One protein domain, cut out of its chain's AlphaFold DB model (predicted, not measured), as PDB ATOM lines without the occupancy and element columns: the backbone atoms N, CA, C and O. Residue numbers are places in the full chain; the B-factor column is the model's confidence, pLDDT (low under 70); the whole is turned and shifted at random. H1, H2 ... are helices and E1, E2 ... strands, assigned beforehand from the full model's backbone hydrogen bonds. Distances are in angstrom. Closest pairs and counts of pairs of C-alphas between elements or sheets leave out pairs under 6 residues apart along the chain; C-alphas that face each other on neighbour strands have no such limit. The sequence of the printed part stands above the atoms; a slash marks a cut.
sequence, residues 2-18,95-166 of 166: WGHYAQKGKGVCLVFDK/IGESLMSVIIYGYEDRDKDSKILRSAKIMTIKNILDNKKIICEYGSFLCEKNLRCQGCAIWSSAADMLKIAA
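What this domain is: This is residues 2 to 18 and 95 to 166 of the 166 residues of an uncharacterized protein of Bacteroides sp. CAG:1060_57_27 (UniProt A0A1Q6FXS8). One sheet of five strands, strongly twisted and curled, makes the body as a single wall, and three small helices sit round it, each of them only grazing it. H1 is near E1, H2 is near the E2 and E3 part and belongs to the crossover between those strands, and H3 runs on from E5, with residues 160 to 166 sticking out free. The printed part has 89 residues, with the named elements in the order H1 E1 E2 H2 E3 E4 E5 H3; the sheet runs E1 E2 E3 E4 E5 and is mixed, with E2 and E3 parallel and the other neighbours antiparallel. The class is mixed, helices and strands. The whole is only just compact, close to loose, with a radius of gyration of the C-alphas of 14.1 A and spans of 42 by 36 by 27 A.

Where its parts are: Find C-alpha 134 at (167.551, 103.393, 179.754); from there E3, residues 134 to 141, runs 22.8 A to C-alpha 141 at (148.508, 114.153, 186.119). E2 is residues 99 to 105, 17.9 A long, and E1 is residues 12 to 16, 12.9 A. Past E3 come E4, residues 144 to 149, 16.8 A, and E5, residues 152 to 156, 11.4 A. The helices are H1, residues 2 to 5; H2, residues 120 to 128, 12.5 A; and H3, residues 157 to 164, ending at C-alpha 164 at (156.463, 129.692, 174.544).

How they stand to each other: Start at the inner strands E2 and E3, parallel at 29 degrees, where N 136 and O 102 are 2.9 A apart, within hydrogen-bond range. E2, H2 and E3 form a strand-helix-strand unit, two parallel neighbour strands with a helix between, and its crossover is right-handed. On the edge strand E1, antiparallel to E2 at 155 degrees, look for N 13 and O 103, 2.9 A. E3, E4 and E5 are a meander, each strand the antiparallel neighbour of the one before; E3 and E4 form a hairpin with N 139 and O 146 at 2.9 A, and E4 and E5 another with N 147 and O 155 at 2.9 A. H2 only grazes the sheet, with residues 122 to 126; the closest C-alphas of H2 and E3 are those of Lys 126 and Ile 135, 7.7 A. H1 only grazes it, with residues 2 to 5, and H3 with residues 157 to 159; the closest C-alphas of H3 and E4 are those of Lys 145 and Ser 157, 5.3 A. H1, H2 and H3 are apart from each other. In H2 and H3 every O i to N i+4 pair is within hydrogen-bond range; H1 is too short for such a pair.

The domain as a whole: The C-alphas farthest apart are those of Asn 127 and Ala 166, 43.4 A. Residues 19 to 94 are not printed, and C-alphas 18 and 95 are 10.4 A apart across this cut. The link from E2 to H2, residues 106 to 119, is long. Look for pLDDT under 70 at residues 106 to 118, 130 to 132 and 160 to 166; the mean of the printed part is 76.2.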
ATOM      1  N   TRP A   2     149.710 106.088 172.189       75.75
ATOM      2  CA  TRP A   2     149.796 105.026 173.217       75.75
ATOM      3  C   TRP A   2     148.473 104.295 173.494       75.75
ATOM      4  O   TRP A   2     148.440 103.070 173.567       75.75
ATOM      5  N   GLY A   3     147.360 105.030 173.580       71.56
ATOM      6  CA  GLY A   3     146.038 104.424 173.769       71.56
ATOM      7  C   GLY A   3     145.623 103.489 172.625       71.56
ATOM      8  O   GLY A   3     145.015 102.452 172.881       71.56
ATOM      9  N   HIS A   4     146.002 103.825 171.389       73.44
ATOM     10  CA  HIS A   4     145.652 103.069 170.183       73.44
ATOM     11  C   HIS A   4     146.577 101.869 169.951       73.44
ATOM     12  O   HIS A   4     146.095 100.782 169.657       73.44
ATOM     13  N   TYR A   5     147.889 102.049 170.117       80.88
ATOM     14  CA  TYR A   5     148.892 101.056 169.705       80.88
ATOM     15  C   TYR A   5     149.516 100.268 170.854       80.88
ATOM     16  O   TYR A   5     150.070  99.198 170.640       80.88
ATOM     17  N   ALA A   6     149.416 100.770 172.081       80.75
ATOM     18  CA  ALA A   6     150.025 100.157 173.253       80.75
ATOM     19  C   ALA A   6     148.946  99.712 174.248       80.75
ATOM     20  O   ALA A   6     149.025 100.000 175.442       80.75
ATOM     21  N   GLN A   7     147.923  99.018 173.733       80.00
ATOM     22  CA  GLN A   7     146.891  98.318 174.507       80.00
ATOM     23  C   GLN A   7     146.326  99.176 175.657       80.00
ATOM     24  O   GLN A   7     146.362  98.783 176.822       80.00
ATOM     25  N   LYS A   8     145.844 100.385 175.328       76.69
ATOM     26  CA  LYS A   8     145.275 101.352 176.287       76.69
ATOM     27  C   LYS A   8     146.216 101.802 177.422       76.69
ATOM     28  O   LYS A   8     145.744 102.347 178.409       76.69
ATOM     29  N   GLY A   9     147.531 101.638 177.271       74.00
ATOM     30  CA  GLY A   9     148.520 102.016 178.290       74.00
ATOM     31  C   GLY A   9     149.396 100.865 178.780       74.00
ATOM     32  O   GLY A   9     150.401 101.125 179.430       74.00
ATOM     33  N   LYS A  10     149.061  99.615 178.436       77.50
ATOM     34  CA  LYS A  10     149.789  98.410 178.875       77.50
ATOM     35  C   LYS A  10     151.035  98.089 178.050       77.50
ATOM     36  O   LYS A  10     151.879  97.314 178.491       77.50
ATOM     37  N   GLY A  11     151.139  98.642 176.847       82.00
ATOM     38  CA  GLY A  11     152.311  98.482 175.991       82.00
ATOM     39  C   GLY A  11     153.439  99.451 176.341       82.00
ATOM     40  O   GLY A  11     153.295 100.343 177.181       82.00
ATOM     41  N   VAL A  12     154.557  99.293 175.637       84.69
ATOM     42  CA  VAL A  12     155.749 100.138 175.771       84.69
ATOM     43  C   VAL A  12     156.002 100.935 174.497       84.69
ATOM     44  O   VAL A  12     155.607 100.526 173.406       84.69
ATOM     45  N   CYS A  13     156.704 102.055 174.627       89.00
ATOM     46  CA  CYS A  13     157.269 102.779 173.497       89.00
ATOM     47  C   CYS A  13     158.772 102.493 173.422       89.00
ATOM     48  O   CYS A  13     159.497 102.640 174.405       89.00
ATOM     49  N   LEU A  14     159.236 102.054 172.253       89.56
ATOM     50  CA  LEU A  14     160.644 101.777 171.988       89.56
ATOM     51  C   LEU A  14     161.274 102.990 171.308       89.56
ATOM     52  O   LEU A  14     160.773 103.460 170.289       89.56
ATOM     53  N   VAL A  15     162.380 103.480 171.861       91.56
ATOM     54  CA  VAL A  15     163.109 104.628 171.320       91.56
ATOM     55  C   VAL A  15     164.348 104.128 170.606       91.56
ATOM     56  O   VAL A  15     165.140 103.389 171.190       91.56
ATOM     57  N   PHE A  16     164.544 104.554 169.363       91.88
ATOM     58  CA  PHE A  16     165.673 104.139 168.538       91.88
ATOM     59  C   PHE A  16     166.567 105.322 168.167       91.88
ATOM     60  O   PHE A  16     166.085 106.414 167.871       91.88
ATOM     61  N   ASP A  17     167.870 105.071 168.096       93.00
ATOM     62  CA  ASP A  17     168.821 105.934 167.407       93.00
ATOM     63  C   ASP A  17     168.530 105.852 165.906       93.00
ATOM     64  O   ASP A  17     168.800 104.831 165.261       93.00
ATOM     65  N   LYS A  18     167.971 106.931 165.347       92.12
ATOM     66  CA  LYS A  18     167.595 106.999 163.930       92.12
ATOM     67  C   LYS A  18     168.794 106.756 163.015       92.12
ATOM     68  O   LYS A  18     168.660 105.989 162.069       92.12
ATOM     69  N   ILE A  95     167.696  95.289 164.783       85.25
ATOM     70  CA  ILE A  95     167.597  96.658 165.337       85.25
ATOM     71  C   ILE A  95     167.949  96.784 166.827       85.25
ATOM     72  O   ILE A  95     167.949  97.885 167.366       85.25
ATOM     73  N   GLY A  96     168.273  95.688 167.521       84.81
ATOM     74  CA  GLY A  96     168.531  95.733 168.973       84.81
ATOM     75  C   GLY A  96     169.649  96.707 169.375       84.81
ATOM     76  O   GLY A  96     169.589  97.368 170.410       84.81
ATOM     77  N   GLU A  97     170.652  96.879 168.514       87.19
ATOM     78  CA  GLU A  97     171.751  97.810 168.767       87.19
ATOM     79  C   GLU A  97     171.374  99.289 168.624       87.19
ATOM     80  O   GLU A  97     172.091 100.126 169.178       87.19
ATOM     81  N   SER A  98     170.315  99.615 167.872       90.88
ATOM     82  CA  SER A  98     169.801 100.983 167.734       90.88
ATOM     83  C   SER A  98     168.754 101.323 168.789       90.88
ATOM     84  O   SER A  98     168.489 102.501 168.987       90.88
ATOM     85  N   LEU A  99     168.198 100.347 169.515       90.94
ATOM     86  CA  LEU A  99     167.319 100.612 170.658       90.94
ATOM     87  C   LEU A  99     168.084 101.412 171.722       90.94
ATOM     88  O   LEU A  99     169.113 100.960 172.210       90.94
ATOM     89  N   MET A 100     167.609 102.590 172.097       90.00
ATOM     90  CA  MET A 100     168.233 103.450 173.107       90.00
ATOM     91  C   MET A 100     167.561 103.292 174.464       90.00
ATOM     92  O   MET A 100     168.228 103.108 175.484       90.00
ATOM     93  N   SER A 101     166.232 103.354 174.465       89.62
ATOM     94  CA  SER A 101     165.441 103.321 175.681       89.62
ATOM     95  C   SER A 101     164.073 102.696 175.453       89.62
ATOM     96  O   SER A 101     163.597 102.551 174.326       89.62
ATOM     97  N   VAL A 102     163.453 102.309 176.562       89.50
ATOM     98  CA  VAL A 102     162.067 101.859 176.609       89.50
ATOM     99  C   VAL A 102     161.307 102.802 177.520       89.50
ATOM    100  O   VAL A 102     161.691 103.013 178.671       89.50
ATOM    101  N   ILE A 103     160.236 103.383 176.997       88.62
ATOM    102  CA  ILE A 103     159.329 104.229 177.754       88.62
ATOM    103  C   ILE A 103     158.115 103.381 178.140       88.62
ATOM    104  O   ILE A 103     157.535 102.690 177.301       88.62
ATOM    105  N   ILE A 104     157.716 103.454 179.403       85.31
ATOM    106  CA  ILE A 104     156.515 102.815 179.957       85.31
ATOM    107  C   ILE A 104     155.487 103.880 180.341       85.31
ATOM    108  O   ILE A 104     155.868 105.009 180.647       85.31
ATOM    109  N   TYR A 105     154.203 103.528 180.376       82.38
ATOM    110  CA  TYR A 105     153.150 104.434 180.837       82.38
ATOM    111  C   TYR A 105     152.700 104.096 182.261       82.38
ATOM    112  O   TYR A 105     152.305 102.969 182.548       82.38
ATOM    113  N   GLY A 106     152.773 105.083 183.158       68.75
ATOM    114  CA  GLY A 106     152.725 104.864 184.606       68.75
ATOM    115  C   GLY A 106     151.351 104.819 185.281       68.75
ATOM    116  O   GLY A 106     151.275 104.899 186.506       68.75
ATOM    117  N   TYR A 107     150.249 104.759 184.531       59.16
ATOM    118  CA  TYR A 107     148.922 104.950 185.131       59.16
ATOM    119  C   TYR A 107     148.344 103.697 185.812       59.16
ATOM    120  O   TYR A 107     147.693 103.839 186.842       59.16
ATOM    121  N   GLU A 108     148.584 102.491 185.288       55.78
ATOM    122  CA  GLU A 108     147.858 101.286 185.737       55.78
ATOM    123  C   GLU A 108     148.520 100.502 186.886       55.78
ATOM    124  O   GLU A 108     147.826  99.769 187.581       55.78
ATOM    125  N   ASP A 109     149.825 100.659 187.133       52.41
ATOM    126  CA  ASP A 109     150.555  99.878 188.157       52.41
ATOM    127  C   ASP A 109     150.686 100.612 189.515       52.41
ATOM    128  O   ASP A 109     151.502 100.228 190.354       52.41
ATOM    129  N   ARG A 110     149.916 101.683 189.765       54.31
ATOM    130  CA  ARG A 110     150.003 102.431 191.030       54.31
ATOM    131  C   ARG A 110     149.226 101.749 192.157       54.31
ATOM    132  O   ARG A 110     148.078 102.090 192.425       54.31
ATOM    133  N   ASP A 111     149.911 100.863 192.875       51.16
ATOM    134  CA  ASP A 111     149.705 100.739 194.320       51.16
ATOM    135  C   ASP A 111     150.191 102.042 194.979       51.16
ATOM    136  O   ASP A 111     151.239 102.562 194.575       51.16
ATOM    137  N   LYS A 112     149.435 102.606 195.932       50.38
ATOM    138  CA  LYS A 112     149.611 103.992 196.432       50.38
ATOM    139  C   LYS A 112     151.029 104.293 196.945       50.38
ATOM    140  O   LYS A 112     151.443 105.450 196.899       50.38
ATOM    141  N   ASP A 113     151.781 103.257 197.319       50.44
ATOM    142  CA  ASP A 113     153.123 103.355 197.902       50.44
ATOM    143  C   ASP A 113     154.264 102.843 196.993       50.44
ATOM    144  O   ASP A 113     155.445 102.947 197.343       50.44
ATOM    145  N   SER A 114     153.965 102.313 195.798       50.34
ATOM    146  CA  SER A 114     154.974 101.684 194.932       50.34
ATOM    147  C   SER A 114     155.441 102.600 193.789       50.34
ATOM    148  O   SER A 114     154.682 103.046 192.931       50.34
ATOM    149  N   LYS A 115     156.747 102.892 193.750       61.25
ATOM    150  CA  LYS A 115     157.384 103.568 192.605       61.25
ATOM    151  C   LYS A 115     157.417 102.582 191.434       61.25
ATOM    152  O   LYS A 115     158.107 101.570 191.542       61.25
ATOM    153  N   ILE A 116     156.759 102.881 190.312       65.44
ATOM    154  CA  ILE A 116     156.630 101.957 189.165       65.44
ATOM    155  C   ILE A 116     157.967 101.389 188.665       65.44
ATOM    156  O   ILE A 116     158.047 100.233 188.262       65.44
ATOM    157  N   LEU A 117     159.057 102.157 188.777       65.50
ATOM    158  CA  LEU A 117     160.411 101.730 188.402       65.50
ATOM    159  C   LEU A 117     160.951 100.539 189.222       65.50
ATOM    160  O   LEU A 117     162.022 100.011 188.898       65.50
ATOM    161  N   ARG A 118     160.246 100.149 190.289       68.06
ATOM    162  CA  ARG A 118     160.540  99.011 191.168       68.06
ATOM    163  C   ARG A 118     159.528  97.870 191.033       68.06
ATOM    164  O   ARG A 118     159.647  96.894 191.766       68.06
ATOM    165  N   SER A 119     158.542  97.966 190.137       72.81
ATOM    166  CA  SER A 119     157.572  96.883 189.952       72.81
ATOM    167  C   SER A 119     158.243  95.636 189.363       72.81
ATOM    168  O   SER A 119     159.240  95.732 188.638       72.81
ATOM    169  N   ALA A 120     157.680  94.456 189.640       74.19
ATOM    170  CA  ALA A 120     158.193  93.187 189.118       74.19
ATOM    171  C   ALA A 120     158.284  93.188 187.581       74.19
ATOM    172  O   ALA A 120     159.288  92.754 187.027       74.19
ATOM    173  N   LYS A 121     157.290  93.772 186.892       74.81
ATOM    174  CA  LYS A 121     157.288  93.919 185.427       74.81
ATOM    175  C   LYS A 121     158.478  94.742 184.933       74.81
ATOM    176  O   LYS A 121     159.132  94.359 183.967       74.81
ATOM    177  N   ILE A 122     158.791  95.853 185.604       76.00
ATOM    178  CA  ILE A 122     159.945  96.681 185.236       76.00
ATOM    179  C   ILE A 122     161.256  95.973 185.536       76.00
ATOM    180  O   ILE A 122     162.183  96.088 184.743       76.00
ATOM    181  N   MET A 123     161.336  95.194 186.613       77.38
ATOM    182  CA  MET A 123     162.506  94.350 186.869       77.38
ATOM    183  C   MET A 123     162.693  93.289 185.778       77.38
ATOM    184  O   MET A 123     163.808  93.106 185.304       77.38
ATOM    185  N   THR A 124     161.619  92.659 185.291       79.88
ATOM    186  CA  THR A 124     161.695  91.742 184.142       79.88
ATOM    187  C   THR A 124     162.193  92.452 182.885       79.88
ATOM    188  O   THR A 124     163.103  91.954 182.228       79.88
ATOM    189  N   ILE A 125     161.664  93.638 182.567       80.00
ATOM    190  CA  ILE A 125     162.126  94.428 181.414       80.00
ATOM    191  C   ILE A 125     163.601  94.821 181.580       80.00
ATOM    192  O   ILE A 125     164.361  94.701 180.626       80.00
ATOM    193  N   LYS A 126     164.030  95.227 182.782       79.38
ATOM    194  CA  LYS A 126     165.442  95.512 183.099       79.38
ATOM    195  C   LYS A 126     166.350  94.300 182.949       79.38
ATOM    196  O   LYS A 126     167.517  94.487 182.668       79.38
ATOM    197  N   ASN A 127     165.848  93.091 183.170       80.19
ATOM    198  CA  ASN A 127     166.647  91.880 182.998       80.19
ATOM    199  C   ASN A 127     166.759  91.478 181.521       80.19
ATOM    200  O   ASN A 127     167.775  90.924 181.117       80.19
ATOM    201  N   ILE A 128     165.720  91.742 180.720       80.88
ATOM    202  CA  ILE A 128     165.718  91.483 179.269       80.88
ATOM    203  C   ILE A 128     166.589  92.503 178.534       80.88
ATOM    204  O   ILE A 128     167.307  92.169 177.594       80.88
ATOM    205  N   LEU A 129     166.480  93.768 178.925       77.56
ATOM    206  CA  LEU A 129     167.318  94.826 178.403       77.56
ATOM    207  C   LEU A 129     168.668  94.735 179.104       77.56
ATOM    208  O   LEU A 129     168.727  94.979 180.299       77.56
ATOM    209  N   ASP A 130     169.758  94.453 178.390       69.19
ATOM    210  CA  ASP A 130     171.100  94.607 178.966       69.19
ATOM    211  C   ASP A 130     171.176  95.929 179.752       69.19
ATOM    212  O   ASP A 130     170.733  96.960 179.233       69.19
ATOM    213  N   ASN A 131     171.759  95.921 180.962       65.69
ATOM    214  CA  ASN A 131     171.833  97.045 181.927       65.69
ATOM    215  C   ASN A 131     172.282  98.412 181.349       65.69
ATOM    216  O   ASN A 131     172.270  99.429 182.038       65.69
ATOM    217  N   LYS A 132     172.708  98.442 180.085       67.81
ATOM    218  CA  LYS A 132     173.072  99.613 179.288       67.81
ATOM    219  C   LYS A 132     171.872 100.402 178.744       67.81
ATOM    220  O   LYS A 132     172.078 101.522 178.284       67.81
ATOM    221  N   LYS A 133     170.653  99.847 178.706       74.44
ATOM    222  CA  LYS A 133     169.484 100.538 178.126       74.44
ATOM    223  C   LYS A 133     168.696 101.298 179.188       74.44
ATOM    224  O   LYS A 133     168.470 100.815 180.294       74.44
ATOM    225  N   ILE A 134     168.257 102.501 178.832       83.06
ATOM    226  CA  ILE A 134     167.551 103.393 179.754       83.06
ATOM    227  C   ILE A 134     166.065 103.021 179.770       83.06
ATOM    228  O   ILE A 134     165.447 102.864 178.720       83.06
ATOM    229  N   ILE A 135     165.474 102.914 180.960       85.81
ATOM    230  CA  ILE A 135     164.018 102.822 181.120       85.81
ATOM    231  C   ILE A 135     163.501 104.160 181.621       85.81
ATOM    232  O   ILE A 135     164.008 104.707 182.609       85.81
ATOM    233  N   CYS A 136     162.479 104.661 180.937       87.25
ATOM    234  CA  CYS A 136     161.816 105.905 181.274       87.25
ATOM    235  C   CYS A 136     160.334 105.670 181.548       87.25
ATOM    236  O   CYS A 136     159.700 104.822 180.935       87.25
ATOM    237  N   GLU A 137     159.777 106.449 182.456       85.62
ATOM    238  CA  GLU A 137     158.372 106.475 182.814       85.62
ATOM    239  C   GLU A 137     157.742 107.739 182.240       85.62
ATOM    240  O   GLU A 137     158.192 108.851 182.524       85.62
ATOM    241  N   TYR A 138     156.696 107.556 181.445       87.12
ATOM    242  CA  TYR A 138     155.820 108.620 180.998       87.12
ATOM    243  C   TYR A 138     154.577 108.668 181.889       87.12
ATOM    244  O   TYR A 138     153.879 107.664 182.073       87.12
ATOM    245  N   GLY A 139     154.307 109.844 182.443       83.38
ATOM    246  CA  GLY A 139     153.201 110.097 183.355       83.38
ATOM    247  C   GLY A 139     152.342 111.270 182.897       83.38
ATOM    248  O   GLY A 139     152.810 112.176 182.210       83.38
ATOM    249  N   SER A 140     151.075 111.244 183.304       80.38
ATOM    250  CA  SER A 140     150.134 112.351 183.137       80.38
ATOM    251  C   SER A 140     149.352 112.544 184.437       80.38
ATOM    252  O   SER A 140     148.819 111.573 184.982       80.38
ATOM    253  N   PHE A 141     149.301 113.770 184.950       75.50
ATOM    254  CA  PHE A 141     148.508 114.153 186.119       75.50
ATOM    255  C   PHE A 141     148.007 115.589 185.948       75.50
ATOM    256  O   PHE A 141     148.794 116.459 185.605       75.50
ATOM    257  N   LEU A 142     146.707 115.833 186.158       78.00
ATOM    258  CA  LEU A 142     146.078 117.160 186.003       78.00
ATOM    259  C   LEU A 142     146.505 117.896 184.715       78.00
ATOM    260  O   LEU A 142     146.891 119.058 184.749       78.00
ATOM    261  N   CYS A 143     146.468 117.194 183.577       75.25
ATOM    262  CA  CYS A 143     146.898 117.683 182.256       75.25
ATOM    263  C   CYS A 143     148.403 117.977 182.100       75.25
ATOM    264  O   CYS A 143     148.854 118.196 180.975       75.25
ATOM    265  N   GLU A 144     149.196 117.904 183.169       81.50
ATOM    266  CA  GLU A 144     150.649 117.933 183.093       81.50
ATOM    267  C   GLU A 144     151.183 116.559 182.691       81.50
ATOM    268  O   GLU A 144     150.854 115.530 183.287       81.50
ATOM    269  N   LYS A 145     152.039 116.547 181.675       87.19
ATOM    270  CA  LYS A 145     152.741 115.360 181.198       87.19
ATOM    271  C   LYS A 145     154.196 115.459 181.614       87.19
ATOM    272  O   LYS A 145     154.790 116.531 181.532       87.19
ATOM    273  N   ASN A 146     154.784 114.343 182.016       87.94
ATOM    274  CA  ASN A 146     156.197 114.281 182.360       87.94
ATOM    275  C   ASN A 146     156.840 112.991 181.857       87.94
ATOM    276  O   ASN A 146     156.177 111.970 181.673       87.94
ATOM    277  N   LEU A 147     158.147 113.065 181.635       88.38
ATOM    278  CA  LEU A 147     158.993 111.929 181.311       88.38
ATOM    279  C   LEU A 147     160.136 111.875 182.320       88.38
ATOM    280  O   LEU A 147     160.883 112.843 182.490       88.38
ATOM    281  N   ARG A 148     160.278 110.733 182.991       86.00
ATOM    282  CA  ARG A 148     161.316 110.494 183.994       86.00
ATOM    283  C   ARG A 148     162.169 109.311 183.585       86.00
ATOM    284  O   ARG A 148     161.634 108.236 183.365       86.00
ATOM    285  N   CYS A 149     163.483 109.451 183.547       85.00
ATOM    286  CA  CYS A 149     164.390 108.339 183.276       85.00
ATOM    287  C   CYS A 149     165.216 108.051 184.524       85.00
ATOM    288  O   CYS A 149     165.787 108.965 185.115       85.00
ATOM    289  N   GLN A 150     165.239 106.787 184.961       75.50
ATOM    290  CA  GLN A 150     165.991 106.353 186.151       75.50
ATOM    291  C   GLN A 150     165.705 107.184 187.425       75.50
ATOM    292  O   GLN A 150     166.542 107.300 188.313       75.50
ATOM    293  N   GLY A 151     164.496 107.745 187.539       70.44
ATOM    294  CA  GLY A 151     164.063 108.564 188.678       70.44
ATOM    295  C   GLY A 151     164.218 110.078 188.487       70.44
ATOM    296  O   GLY A 151     163.528 110.829 189.183       70.44
ATOM    297  N   CYS A 152     165.009 110.526 187.511       80.44
ATOM    298  CA  CYS A 152     165.212 111.939 187.181       80.44
ATOM    299  C   CYS A 152     164.178 112.417 186.155       80.44
ATOM    300  O   CYS A 152     163.951 111.740 185.154       80.44
ATOM    301  N   ALA A 153     163.556 113.577 186.382       83.44
ATOM    302  CA  ALA A 153     162.704 114.212 185.377       83.44
ATOM    303  C   ALA A 153     163.573 114.769 184.241       83.44
ATOM    304  O   ALA A 153     164.523 115.502 184.504       83.44
ATOM    305  N   ILE A 154     163.257 114.402 182.999       88.38
ATOM    306  CA  ILE A 154     163.991 114.858 181.808       88.38
ATOM    307  C   ILE A 154     163.147 115.748 180.893       88.38
ATOM    308  O   ILE A 154     163.695 116.453 180.054       88.38
ATOM    309  N   TRP A 155     161.822 115.720 181.049       89.88
ATOM    310  CA  TRP A 155     160.899 116.562 180.296       89.88
ATOM    311  C   TRP A 155     159.583 116.739 181.064       89.88
ATOM    312  O   TRP A 155     159.109 115.792 181.704       89.88
ATOM    313  N   SER A 156     158.985 117.928 180.976       86.50
ATOM    314  CA  SER A 156     157.609 118.186 181.407       86.50
ATOM    315  C   SER A 156     156.913 119.163 180.462       86.50
ATOM    316  O   SER A 156     157.525 120.103 179.957       86.50
ATOM    317  N   SER A 157     155.611 118.971 180.253       86.19
ATOM    318  CA  SER A 157     154.818 119.865 179.403       86.19
ATOM    319  C   SER A 157     154.668 121.269 179.995       86.19
ATOM    320  O   SER A 157     154.464 122.224 179.252       86.19
ATOM    321  N   ALA A 158     154.771 121.415 181.320       78.25
ATOM    322  CA  ALA A 158     154.736 122.715 181.985       78.25
ATOM    323  C   ALA A 158     155.979 123.565 181.664       78.25
ATOM    324  O   ALA A 158     155.860 124.767 181.427       78.25
ATOM    325  N   ALA A 159     157.163 122.943 181.590       71.69
ATOM    326  CA  ALA A 159     158.406 123.636 181.253       71.69
ATOM    327  C   ALA A 159     158.417 124.157 179.806       71.69
ATOM    328  O   ALA A 159     158.990 125.213 179.540       71.69
ATOM    329  N   ASP A 160     157.763 123.455 178.878       65.56
ATOM    330  CA  ASP A 160     157.650 123.901 177.487       65.56
ATOM    331  C   ASP A 160     156.644 125.048 177.319       65.56
ATOM    332  O   ASP A 160     156.891 125.959 176.531       65.56
ATOM    333  N   MET A 161     155.556 125.076 178.098       60.06
ATOM    334  CA  MET A 161     154.617 126.210 178.080       60.06
ATOM    335  C   MET A 161     155.275 127.519 178.536       60.06
ATOM    336  O   MET A 161     155.013 128.567 177.952       60.06
ATOM    337  N   LEU A 162     156.181 127.461 179.518       56.62
ATOM    338  CA  LEU A 162     156.933 128.634 179.983       56.62
ATOM    339  C   LEU A 162     157.920 129.175 178.936       56.62
ATOM    340  O   LEU A 162     158.184 130.370 178.927       56.62
ATOM    341  N   LYS A 163     158.438 128.326 178.039       53.97
ATOM    342  CA  LYS A 163     159.330 128.748 176.941       53.97
ATOM    343  C   LYS A 163     158.597 129.380 175.759       53.97
ATOM    344  O   LYS A 163     159.229 130.064 174.972       53.97
ATOM    345  N   ILE A 164     157.304 129.101 175.599       51.66
ATOM    346  CA  ILE A 164     156.463 129.692 174.544       51.66
ATOM    347  C   ILE A 164     155.884 131.041 175.004       51.66
ATOM    348  O   ILE A 164     155.547 131.883 174.179       51.66
ATOM    349  N   ALA A 165     155.766 131.245 176.319       47.53
ATOM    350  CA  ALA A 165     155.251 132.471 176.923       47.53
ATOM    351  C   ALA A 165     156.326 133.541 177.223       47.53
ATOM    352  O   ALA A 165     155.968 134.611 177.715       47.53
ATOM    353  N   ALA A 166     157.606 133.256 176.959       44.44
ATOM    354  CA  ALA A 166     158.753 134.155 177.138       44.44
ATOM    355  C   ALA A 166     159.358 134.527 175.780       44.44
ATOM    356  O   ALA A 166     159.816 135.683 175.647       44.44
TER     357      ALA A 166